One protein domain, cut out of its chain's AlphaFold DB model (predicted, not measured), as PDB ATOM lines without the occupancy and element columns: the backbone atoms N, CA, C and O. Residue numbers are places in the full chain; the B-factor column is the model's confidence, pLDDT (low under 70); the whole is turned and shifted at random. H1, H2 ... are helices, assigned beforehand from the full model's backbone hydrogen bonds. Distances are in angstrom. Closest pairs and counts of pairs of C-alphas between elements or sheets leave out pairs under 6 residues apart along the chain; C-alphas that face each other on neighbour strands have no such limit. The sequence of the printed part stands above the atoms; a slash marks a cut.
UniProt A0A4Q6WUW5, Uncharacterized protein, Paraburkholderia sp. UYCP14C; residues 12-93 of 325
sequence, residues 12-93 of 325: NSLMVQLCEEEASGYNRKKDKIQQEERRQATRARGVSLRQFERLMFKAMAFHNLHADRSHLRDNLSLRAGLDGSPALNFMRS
ATOM      1  N   ASN A  12     450.717 433.344 333.828       73.69
ATOM      2  CA  ASN A  12     449.261 433.218 333.846       73.69
ATOM      3  C   ASN A  12     448.559 434.151 332.847       73.69
ATOM      4  O   ASN A  12     447.603 433.724 332.209       73.69
ATOM      5  N   SER A  13     449.012 435.400 332.677       72.56
ATOM      6  CA  SER A  13     448.405 436.310 331.694       72.56
ATOM      7  C   SER A  13     448.716 435.872 330.268       72.56
ATOM      8  O   SER A  13     447.849 435.941 329.407       72.56
ATOM      9  N   LEU A  14     449.916 435.340 330.040       76.62
ATOM     10  CA  LEU A  14     450.325 434.816 328.743       76.62
ATOM     11  C   LEU A  14     449.567 433.533 328.378       76.62
ATOM     12  O   LEU A  14     449.152 433.349 327.238       76.62
ATOM     13  N   MET A  15     449.324 432.670 329.366       76.62
ATOM     14  CA  MET A  15     448.436 431.519 329.221       76.62
ATOM     15  C   MET A  15     447.024 431.936 328.830       76.62
ATOM     16  O   MET A  15     446.443 431.332 327.933       76.62
ATOM     17  N   VAL A  16     446.484 432.964 329.491       70.25
ATOM     18  CA  VAL A  16     445.147 433.486 329.195       70.25
ATOM     19  C   VAL A  16     445.097 434.045 327.777       70.25
ATOM     20  O   VAL A  16     444.232 433.623 327.025       70.25
ATOM     21  N   GLN A  17     446.063 434.874 327.375       72.69
ATOM     22  CA  GLN A  17     446.143 435.427 326.018       72.69
ATOM     23  C   GLN A  17     446.237 434.335 324.946       72.69
ATOM     24  O   GLN A  17     445.459 434.327 324.000       72.69
ATOM     25  N   LEU A  18     447.129 433.354 325.120       73.25
ATOM     26  CA  LEU A  18     447.263 432.246 324.172       73.25
ATOM     27  C   LEU A  18     446.016 431.355 324.113       73.25
ATOM     28  O   LEU A  18     445.763 430.740 323.081       73.25
ATOM     29  N   CYS A  19     445.257 431.256 325.206       69.31
ATOM     30  CA  CYS A  19     443.958 430.593 325.182       69.31
ATOM     31  C   CYS A  19     442.913 431.458 324.470       69.31
ATOM     32  O   CYS A  19     442.211 430.933 323.624       69.31
ATOM     33  N   GLU A  20     442.820 432.755 324.769       69.19
ATOM     34  CA  GLU A  20     441.884 433.703 324.135       69.19
ATOM     35  C   GLU A  20     442.082 433.813 322.611       69.19
ATOM     36  O   GLU A  20     441.115 433.997 321.876       69.19
ATOM     37  N   GLU A  21     443.315 433.658 322.121       68.56
ATOM     38  CA  GLU A  21     443.634 433.606 320.686       68.56
ATOM     39  C   GLU A  21     443.079 432.357 319.974       68.56
ATOM     40  O   GLU A  21     442.915 432.361 318.749       68.56
ATOM     41  N   GLU A  22     442.793 431.278 320.706       67.31
ATOM     42  CA  GLU A  22     442.149 430.086 320.156       67.31
ATOM     43  C   GLU A  22     440.625 430.259 320.179       67.31
ATOM     44  O   GLU A  22     440.041 430.696 321.167       67.31
ATOM     45  N   ALA A  23     439.954 429.861 319.091       56.06
ATOM     46  CA  ALA A  23     438.524 430.121 318.850       56.06
ATOM     47  C   ALA A  23     437.563 429.565 319.927       56.06
ATOM     48  O   ALA A  23     436.378 429.888 319.933       56.06
ATOM     49  N   SER A  24     438.068 428.712 320.813       55.19
ATOM     50  CA  SER A  24     437.340 428.029 321.878       55.19
ATOM     51  C   SER A  24     437.880 428.316 323.281       55.19
ATOM     52  O   SER A  24     437.421 427.713 324.257       55.19
ATOM     53  N   GLY A  25     438.866 429.204 323.396       54.25
ATOM     54  CA  GLY A  25     439.473 429.553 324.665       54.25
ATOM     55  C   GLY A  25     438.731 430.632 325.445       54.25
ATOM     56  O   GLY A  25     437.661 431.123 325.101       54.25
ATOM     57  N   TYR A  26     439.272 430.888 326.619       56.19
ATOM     58  CA  TYR A  26     438.552 431.333 327.797       56.19
ATOM     59  C   TYR A  26     438.199 432.828 327.842       56.19
ATOM     60  O   TYR A  26     439.099 433.649 327.819       56.19
ATOM     61  N   ASN A  27     436.927 433.175 328.103       55.03
ATOM     62  CA  ASN A  27     436.485 434.546 328.424       55.03
ATOM     63  C   ASN A  27     435.832 434.612 329.824       55.03
ATOM     64  O   ASN A  27     434.635 434.356 329.983       55.03
ATOM     65  N   ARG A  28     436.599 434.968 330.875       51.47
ATOM     66  CA  ARG A  28     436.084 435.158 332.261       51.47
ATOM     67  C   ARG A  28     435.430 436.522 332.513       51.47
ATOM     68  O   ARG A  28     435.159 436.857 333.667       51.47
ATOM     69  N   LYS A  29     435.200 437.330 331.482       58.03
ATOM     70  CA  LYS A  29     434.557 438.642 331.633       58.03
ATOM     71  C   LYS A  29     433.064 438.460 331.935       58.03
ATOM     72  O   LYS A  29     432.454 437.466 331.538       58.03
ATOM     73  N   LYS A  30     432.472 439.359 332.725       55.97
ATOM     74  CA  LYS A  30     431.094 439.218 333.247       55.97
ATOM     75  C   LYS A  30     430.003 439.700 332.277       55.97
ATOM     76  O   LYS A  30     428.832 439.667 332.645       55.97
ATOM     77  N   ASP A  31     430.352 440.072 331.050       73.44
ATOM     78  CA  ASP A  31     429.408 440.666 330.097       73.44
ATOM     79  C   ASP A  31     428.399 439.649 329.550       73.44
ATOM     80  O   ASP A  31     428.753 438.509 329.236       73.44
ATOM     81  N   LYS A  32     427.129 440.069 329.428       64.12
ATOM     82  CA  LYS A  32     426.005 439.216 328.994       64.12
ATOM     83  C   LYS A  32     426.167 438.706 327.555       64.12
ATOM     84  O   LYS A  32     425.952 437.524 327.317       64.12
ATOM     85  N   ILE A  33     426.642 439.546 326.634       66.19
ATOM     86  CA  ILE A  33     426.912 439.168 325.231       66.19
ATOM     87  C   ILE A  33     427.984 438.068 325.173       66.19
ATOM     88  O   ILE A  33     427.806 437.028 324.545       66.19
ATOM     89  N   GLN A  34     429.045 438.214 325.967       64.75
ATOM     90  CA  GLN A  34     430.107 437.212 326.060       64.75
ATOM     91  C   GLN A  34     429.680 435.947 326.829       64.75
ATOM     92  O   GLN A  34     430.352 434.919 326.754       64.75
ATOM     93  N   GLN A  35     428.586 435.970 327.604       62.56
ATOM     94  CA  GLN A  35     427.966 434.746 328.145       62.56
ATOM     95  C   GLN A  35     427.261 433.934 327.055       62.56
ATOM     96  O   GLN A  35     427.311 432.704 327.091       62.56
ATOM     97  N   GLU A  36     426.633 434.592 326.083       61.41
ATOM     98  CA  GLU A  36     425.997 433.920 324.947       61.41
ATOM     99  C   GLU A  36     427.030 433.395 323.952       61.41
ATOM    100  O   GLU A  36     426.952 432.225 323.571       61.41
ATOM    101  N   GLU A  37     428.072 434.175 323.651       61.34
ATOM    102  CA  GLU A  37     429.235 433.702 322.888       61.34
ATOM    103  C   GLU A  37     429.911 432.510 323.579       61.34
ATOM    104  O   GLU A  37     430.267 431.537 322.920       61.34
ATOM    105  N   ARG A  38     429.998 432.504 324.919       59.25
ATOM    106  CA  ARG A  38     430.443 431.329 325.693       59.25
ATOM    107  C   ARG A  38     429.550 430.118 325.470       59.25
ATOM    108  O   ARG A  38     430.067 429.022 325.268       59.25
ATOM    109  N   ARG A  39     428.225 430.275 325.527       59.22
ATOM    110  CA  ARG A  39     427.287 429.160 325.301       59.22
ATOM    111  C   ARG A  39     427.408 428.621 323.878       59.22
ATOM    112  O   ARG A  39     427.353 427.408 323.702       59.22
ATOM    113  N   GLN A  40     427.621 429.488 322.891       58.56
ATOM    114  CA  GLN A  40     427.845 429.094 321.500       58.56
ATOM    115  C   GLN A  40     429.217 428.428 321.297       58.56
ATOM    116  O   GLN A  40     429.275 427.351 320.715       58.56
ATOM    117  N   ALA A  41     430.305 428.970 321.854       55.22
ATOM    118  CA  ALA A  41     431.660 428.414 321.742       55.22
ATOM    119  C   ALA A  41     431.825 427.077 322.488       55.22
ATOM    120  O   ALA A  41     432.422 426.137 321.965       55.22
ATOM    121  N   THR A  42     431.215 426.942 323.673       54.56
ATOM    122  CA  THR A  42     431.178 425.671 324.425       54.56
ATOM    123  C   THR A  42     430.420 424.589 323.651       54.56
ATOM    124  O   THR A  42     430.762 423.413 323.745       54.56
ATOM    125  N   ARG A  43     429.409 424.979 322.859       54.34
ATOM    126  CA  ARG A  43     428.690 424.082 321.942       54.34
ATOM    127  C   ARG A  43     429.465 423.810 320.645       54.34
ATOM    128  O   ARG A  43     429.280 422.747 320.072       54.34
ATOM    129  N   ALA A  44     430.324 424.732 320.197       53.28
ATOM    130  CA  ALA A  44     431.000 424.656 318.899       53.28
ATOM    131  C   ALA A  44     432.281 423.797 318.891       53.28
ATOM    132  O   ALA A  44     432.582 423.194 317.865       53.28
ATOM    133  N   ARG A  45     433.031 423.728 320.001       57.22
ATOM    134  CA  ARG A  45     434.093 422.740 320.328       57.22
ATOM    135  C   ARG A  45     434.901 423.324 321.483       57.22
ATOM    136  O   ARG A  45     435.489 424.380 321.312       57.22
ATOM    137  N   GLY A  46     434.990 422.662 322.634       59.19
ATOM    138  CA  GLY A  46     435.951 423.067 323.671       59.19
ATOM    139  C   GLY A  46     437.408 422.899 323.211       59.19
ATOM    140  O   GLY A  46     437.686 422.145 322.277       59.19
ATOM    141  N   VAL A  47     438.354 423.573 323.874       63.25
ATOM    142  CA  VAL A  47     439.792 423.301 323.688       63.25
ATOM    143  C   VAL A  47     440.075 421.869 324.149       63.25
ATOM    144  O   VAL A  47     439.800 421.511 325.295       63.25
ATOM    145  N   SER A  48     440.624 421.033 323.266       67.50
ATOM    146  CA  SER A  48     441.041 419.679 323.654       67.50
ATOM    147  C   SER A  48     442.192 419.733 324.665       67.50
ATOM    148  O   SER A  48     443.028 420.637 324.610       67.50
ATOM    149  N   LEU A  49     442.307 418.730 325.543       68.06
ATOM    150  CA  LEU A  49     443.406 418.649 326.521       68.06
ATOM    151  C   LEU A  49     444.783 418.824 325.855       68.06
ATOM    152  O   LEU A  49     445.633 419.560 326.345       68.06
ATOM    153  N   ARG A  50     444.981 418.209 324.685       63.53
ATOM    154  CA  ARG A  50     446.235 418.297 323.924       63.53
ATOM    155  C   ARG A  50     446.518 419.708 323.408       63.53
ATOM    156  O   ARG A  50     447.667 420.150 323.402       63.53
ATOM    157  N   GLN A  51     445.490 420.417 322.937       67.50
ATOM    158  CA  GLN A  51     445.635 421.816 322.529       67.50
ATOM    159  C   GLN A  51     445.998 422.680 323.735       67.50
ATOM    160  O   GLN A  51     446.928 423.476 323.637       67.50
ATOM    161  N   PHE A  52     445.353 422.455 324.879       72.38
ATOM    162  CA  PHE A  52     445.672 423.156 326.117       72.38
ATOM    163  C   PHE A  52     447.125 422.924 326.565       72.38
ATOM    164  O   PHE A  52     447.862 423.888 326.769       72.38
ATOM    165  N   GLU A  53     447.586 421.670 326.629       74.75
ATOM    166  CA  GLU A  53     448.983 421.333 326.953       74.75
ATOM    167  C   GLU A  53     449.976 422.026 326.011       74.75
ATOM    168  O   GLU A  53     451.022 422.523 326.431       74.75
ATOM    169  N   ARG A  54     449.651 422.109 324.718       75.19
ATOM    170  CA  ARG A  54     450.492 422.799 323.739       75.19
ATOM    171  C   ARG A  54     450.565 424.300 323.997       75.19
ATOM    172  O   ARG A  54     451.660 424.858 323.914       75.19
ATOM    173  N   LEU A  55     449.432 424.955 324.250       76.25
ATOM    174  CA  LEU A  55     449.410 426.380 324.592       76.25
ATOM    175  C   LEU A  55     450.223 426.622 325.863       76.25
ATOM    176  O   LEU A  55     451.021 427.553 325.897       76.25
ATOM    177  N   MET A  56     450.130 425.702 326.825       81.88
ATOM    178  CA  MET A  56     450.951 425.699 328.030       81.88
ATOM    179  C   MET A  56     452.445 425.639 327.731       81.88
ATOM    180  O   MET A  56     453.191 426.512 328.169       81.88
ATOM    181  N   PHE A  57     452.904 424.685 326.926       84.12
ATOM    182  CA  PHE A  57     454.324 424.617 326.579       84.12
ATOM    183  C   PHE A  57     454.799 425.816 325.754       84.12
ATOM    184  O   PHE A  57     455.916 426.289 325.964       84.12
ATOM    185  N   LYS A  58     453.962 426.338 324.848       83.25
ATOM    186  CA  LYS A  58     454.265 427.564 324.095       83.25
ATOM    187  C   LYS A  58     454.418 428.748 325.048       83.25
ATOM    188  O   LYS A  58     455.375 429.508 324.915       83.25
ATOM    189  N   ALA A  59     453.532 428.855 326.035       82.00
ATOM    190  CA  ALA A  59     453.599 429.893 327.044       82.00
ATOM    191  C   ALA A  59     454.865 429.798 327.891       82.00
ATOM    192  O   ALA A  59     455.530 430.803 328.128       82.00
ATOM    193  N   MET A  60     455.226 428.584 328.315       85.69
ATOM    194  CA  MET A  60     456.421 428.349 329.126       85.69
ATOM    195  C   MET A  60     457.676 428.711 328.338       85.69
ATOM    196  O   MET A  60     458.560 429.379 328.867       85.69
ATOM    197  N   ALA A  61     457.746 428.303 327.068       86.69
ATOM    198  CA  ALA A  61     458.860 428.638 326.191       86.69
ATOM    199  C   ALA A  61     458.990 430.154 326.015       86.69
ATOM    200  O   ALA A  61     460.075 430.695 326.215       86.69
ATOM    201  N   PHE A  62     457.888 430.843 325.716       84.75
ATOM    202  CA  PHE A  62     457.903 432.293 325.552       84.75
ATOM    203  C   PHE A  62     458.312 433.003 326.845       84.75
ATOM    204  O   PHE A  62     459.209 433.842 326.824       84.75
ATOM    205  N   HIS A  63     457.722 432.627 327.984       86.38
ATOM    206  CA  HIS A  63     458.073 433.206 329.280       86.38
ATOM    207  C   HIS A  63     459.556 432.999 329.600       86.38
ATOM    208  O   HIS A  63     460.242 433.936 329.996       86.38
ATOM    209  N   ASN A  64     460.086 431.796 329.380       86.94
ATOM    210  CA  ASN A  64     461.483 431.498 329.679       86.94
ATOM    211  C   ASN A  64     462.469 432.267 328.788       86.94
ATOM    212  O   ASN A  64     463.566 432.586 329.246       86.94
ATOM    213  N   LEU A  65     462.097 432.549 327.538       87.31
ATOM    214  CA  LEU A  65     462.958 433.231 326.571       87.31
ATOM    215  C   LEU A  65     462.866 434.758 326.653       87.31
ATOM    216  O   LEU A  65     463.881 435.423 326.469       87.31
ATOM    217  N   HIS A  66     461.682 435.306 326.942       84.50
ATOM    218  CA  HIS A  66     461.403 436.735 326.765       84.50
ATOM    219  C   HIS A  66     460.999 437.477 328.041       84.50
ATOM    220  O   HIS A  66     461.011 438.704 328.035       84.50
ATOM    221  N   ALA A  67     460.643 436.791 329.134       85.06
ATOM    222  CA  ALA A  67     460.300 437.500 330.364       85.06
ATOM    223  C   ALA A  67     461.530 438.218 330.927       85.06
ATOM    224  O   ALA A  67     462.601 437.622 331.039       85.06
ATOM    225  N   ASP A  68     461.368 439.472 331.346       85.38
ATOM    226  CA  ASP A  68     462.449 440.170 332.027       85.38
ATOM    227  C   ASP A  68     462.541 439.718 333.492       85.38
ATOM    228  O   ASP A  68     461.667 439.987 334.319       85.38
ATOM    229  N   ARG A  69     463.623 439.006 333.817       85.94
ATOM    230  CA  ARG A  69     464.030 438.663 335.186       85.94
ATOM    231  C   ARG A  69     465.407 439.239 335.492       85.94
ATOM    232  O   ARG A  69     466.234 438.615 336.157       85.94
ATOM    233  N   SER A  70     465.632 440.464 335.036       83.62
ATOM    234  CA  SER A  70     466.808 441.287 335.296       83.62
ATOM    235  C   SER A  70     467.235 441.353 336.767       83.62
ATOM    236  O   SER A  70     468.433 441.406 337.042       83.62
ATOM    237  N   HIS A  71     466.289 441.318 337.704       83.38
ATOM    238  CA  HIS A  71     466.542 441.327 339.150       83.38
ATOM    239  C   HIS A  71     467.125 440.011 339.700       83.38
ATOM    240  O   HIS A  71     467.663 440.006 340.799       83.38
ATOM    241  N   LEU A  72     467.037 438.900 338.956       85.06
ATOM    242  CA  LEU A  72     467.623 437.604 339.332       85.06
ATOM    243  C   LEU A  72     469.036 437.406 338.761       85.06
ATOM    244  O   LEU A  72     469.592 436.311 338.844       85.06
ATOM    245  N   ARG A  73     469.610 438.440 338.135       82.94
ATOM    246  CA  ARG A  73     470.960 438.390 337.570       82.94
ATOM    247  C   ARG A  73     472.000 438.377 338.684       82.94
ATOM    248  O   ARG A  73     471.926 439.144 339.637       82.94
ATOM    249  N   ASP A  74     473.040 437.574 338.495       82.50
ATOM    250  CA  ASP A  74     474.241 437.674 339.320       82.50
ATOM    251  C   ASP A  74     474.924 439.037 339.132       82.50
ATOM    252  O   ASP A  74     474.945 439.572 338.022       82.50
ATOM    253  N   ASN A  75     475.597 439.547 340.168       83.88
ATOM    254  CA  ASN A  75     476.295 440.842 340.130       83.88
ATOM    255  C   ASN A  75     477.251 441.004 338.933       83.88
ATOM    256  O   ASN A  75     477.324 442.076 338.339       83.88
ATOM    257  N   LEU A  76     477.958 439.939 338.540       84.88
ATOM    258  CA  LEU A  76     478.833 439.956 337.360       84.88
ATOM    259  C   LEU A  76     478.042 440.108 336.052       84.88
ATOM    260  O   LEU A  76     478.443 440.860 335.171       84.88
ATOM    261  N   SER A  77     476.897 439.429 335.945       83.19
ATOM    262  CA  SER A  77     476.014 439.515 334.775       83.19
ATOM    263  C   SER A  77     475.344 440.879 334.666       83.19
ATOM    264  O   SER A  77     475.168 441.391 333.564       83.19
ATOM    265  N   LEU A  78     474.992 441.463 335.814       85.00
ATOM    266  CA  LEU A  78     474.442 442.807 335.901       85.00
ATOM    267  C   LEU A  78     475.464 443.849 335.428       85.00
ATOM    268  O   LEU A  78     475.137 444.675 334.583       85.00
ATOM    269  N   ARG A  79     476.712 443.767 335.912       86.25
ATOM    270  CA  ARG A  79     477.808 444.663 335.498       86.25
ATOM    271  C   ARG A  79     478.156 444.541 334.014       86.25
ATOM    272  O   ARG A  79     478.486 445.538 333.392       86.25
ATOM    273  N   ALA A  80     478.053 443.339 333.452       84.75
ATOM    274  CA  ALA A  80     478.289 443.085 332.032       84.75
ATOM    275  C   ALA A  80     477.107 443.484 331.121       84.75
ATOM    276  O   ALA A  80     477.175 443.259 329.916       84.75
ATOM    277  N   GLY A  81     476.012 444.027 331.671       82.81
ATOM    278  CA  GLY A  81     474.854 444.473 330.886       82.81
ATOM    279  C   GLY A  81     474.102 443.344 330.176       82.81
ATOM    280  O   GLY A  81     473.393 443.591 329.209       82.81
ATOM    281  N   LEU A  82     474.257 442.101 330.632       80.81
ATOM    282  CA  LEU A  82     473.712 440.932 329.949       80.81
ATOM    283  C   LEU A  82     472.202 440.790 330.174       80.81
ATOM    284  O   LEU A  82     471.710 441.065 331.274       80.81
ATOM    285  N   ASP A  83     471.491 440.273 329.167       81.88
ATOM    286  CA  ASP A  83     470.050 440.003 329.231       81.88
ATOM    287  C   ASP A  83     469.668 439.156 330.453       81.88
ATOM    288  O   ASP A  83     470.354 438.199 330.827       81.88
ATOM    289  N   GLY A  84     468.556 439.536 331.085       82.62
ATOM    290  CA  GLY A  84     468.041 438.938 332.315       82.62
ATOM    291  C   GLY A  84     466.955 437.889 332.101       82.62
ATOM    292  O   GLY A  84     466.146 437.689 333.005       82.62
ATOM    293  N   SER A  85     466.876 437.257 330.929       87.56
ATOM    294  CA  SER A  85     465.831 436.261 330.675       87.56
ATOM    295  C   SER A  85     466.005 435.019 331.567       87.56
ATOM    296  O   SER A  85     467.140 434.632 331.882       87.56
ATOM    297  N   PRO A  86     464.908 434.351 331.982       89.44
ATOM    298  CA  PRO A  86     464.979 433.141 332.796       89.44
ATOM    299  C   PRO A  86     465.894 432.068 332.206       89.44
ATOM    300  O   PRO A  86     466.652 431.448 332.946       89.44
ATOM    301  N   ALA A  87     465.861 431.867 330.885       89.69
ATOM    302  CA  ALA A  87     466.700 430.886 330.207       89.69
ATOM    303  C   ALA A  87     468.200 431.193 330.363       89.69
ATOM    304  O   ALA A  87     468.979 430.293 330.682       89.69
ATOM    305  N   LEU A  88     468.612 432.454 330.195       87.56
ATOM    306  CA  LEU A  88     470.016 432.856 330.334       87.56
ATOM    307  C   LEU A  88     470.488 432.790 331.786       87.56
ATOM    308  O   LEU A  88     471.563 432.252 332.062       87.56
ATOM    309  N   ASN A  89     469.664 433.272 332.719       86.75
ATOM    310  CA  ASN A  89     469.943 433.163 334.150       86.75
ATOM    311  C   ASN A  89     470.074 431.691 334.572       86.75
ATOM    312  O   ASN A  89     471.006 431.329 335.291       86.75
ATOM    313  N   PHE A  90     469.191 430.820 334.068       88.62
ATOM    314  CA  PHE A  90     469.264 429.384 334.304       88.62
ATOM    315  C   PHE A  90     470.588 428.811 333.800       88.62
ATOM    316  O   PHE A  90     471.314 428.227 334.600       88.62
ATOM    317  N   MET A  91     470.954 429.019 332.532       88.00
ATOM    318  CA  MET A  91     472.194 428.474 331.962       88.00
ATOM    319  C   MET A  91     473.437 428.871 332.770       88.00
ATOM    320  O   MET A  91     474.238 428.006 333.118       88.00
ATOM    321  N   ARG A  92     473.543 430.138 333.188       84.31
ATOM    322  CA  ARG A  92     474.657 430.599 334.036       84.31
ATOM    323  C   ARG A  92     474.637 429.979 335.427       84.31
ATOM    324  O   ARG A  92     475.674 429.563 335.942       84.31
ATOM    325  N   SER A  93     473.459 429.865 336.040       85.25
ATOM    326  CA  SER A  93     473.337 429.182 337.331       85.25
ATOM    327  C   SER A  93     473.764 427.712 337.233       85.25
ATOM    328  O   SER A  93     474.369 427.190 338.169       85.25
TER     329      SER A  93
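Overview. This is residues 12 to 93 of the 325 residues of an uncharacterized protein of Paraburkholderia sp. UYCP14C (UniProt A0A4Q6WUW5). The longest helix, H3, is the spine of an open, extended model: H1 packs on it, H5 packs on its last residues, and H2 and H4 lie out towards the two far ends. The 82 printed residues hold five named helices, H1 to H5, and no named strand: all helix. The radius of gyration of the C-alphas is 18.2 A and the spans are 54 by 27 by 12 A.

Along the chain. H3, residues 49 to 66, runs 25.5 A from (443.406, 418.649, 326.521). H1 is residues 12 to 20, H2 residues 32 to 44 (18.4 A), H4 residues 75 to 79, and H5 residues 86 to 93, ending at (473.337, 429.182, 337.331).

Arrangement. H3 touches H1 at a steep tilt of 49 degrees, opposite ways; the closest C-alphas, Met 15 and Ala 59, are 5.8 A apart. With residues 63 to 66 alone H3 touches H5, the same way at a steep tilt of 62 degrees; the closest C-alphas, Asn 64 and Pro 86, are 5.0 A apart. H2 and H4 touch no helix. In all five helices every O i to N i+4 pair is within hydrogen-bond range.

Size, cuts and confidence. The farthest C-alphas, Arg 43 and Arg 79, are 55.0 A apart. The printed part has no cut. The link from H1 to H2 is long. The pLDDT is under 70 in residues 19 to 30 and 32 to 51.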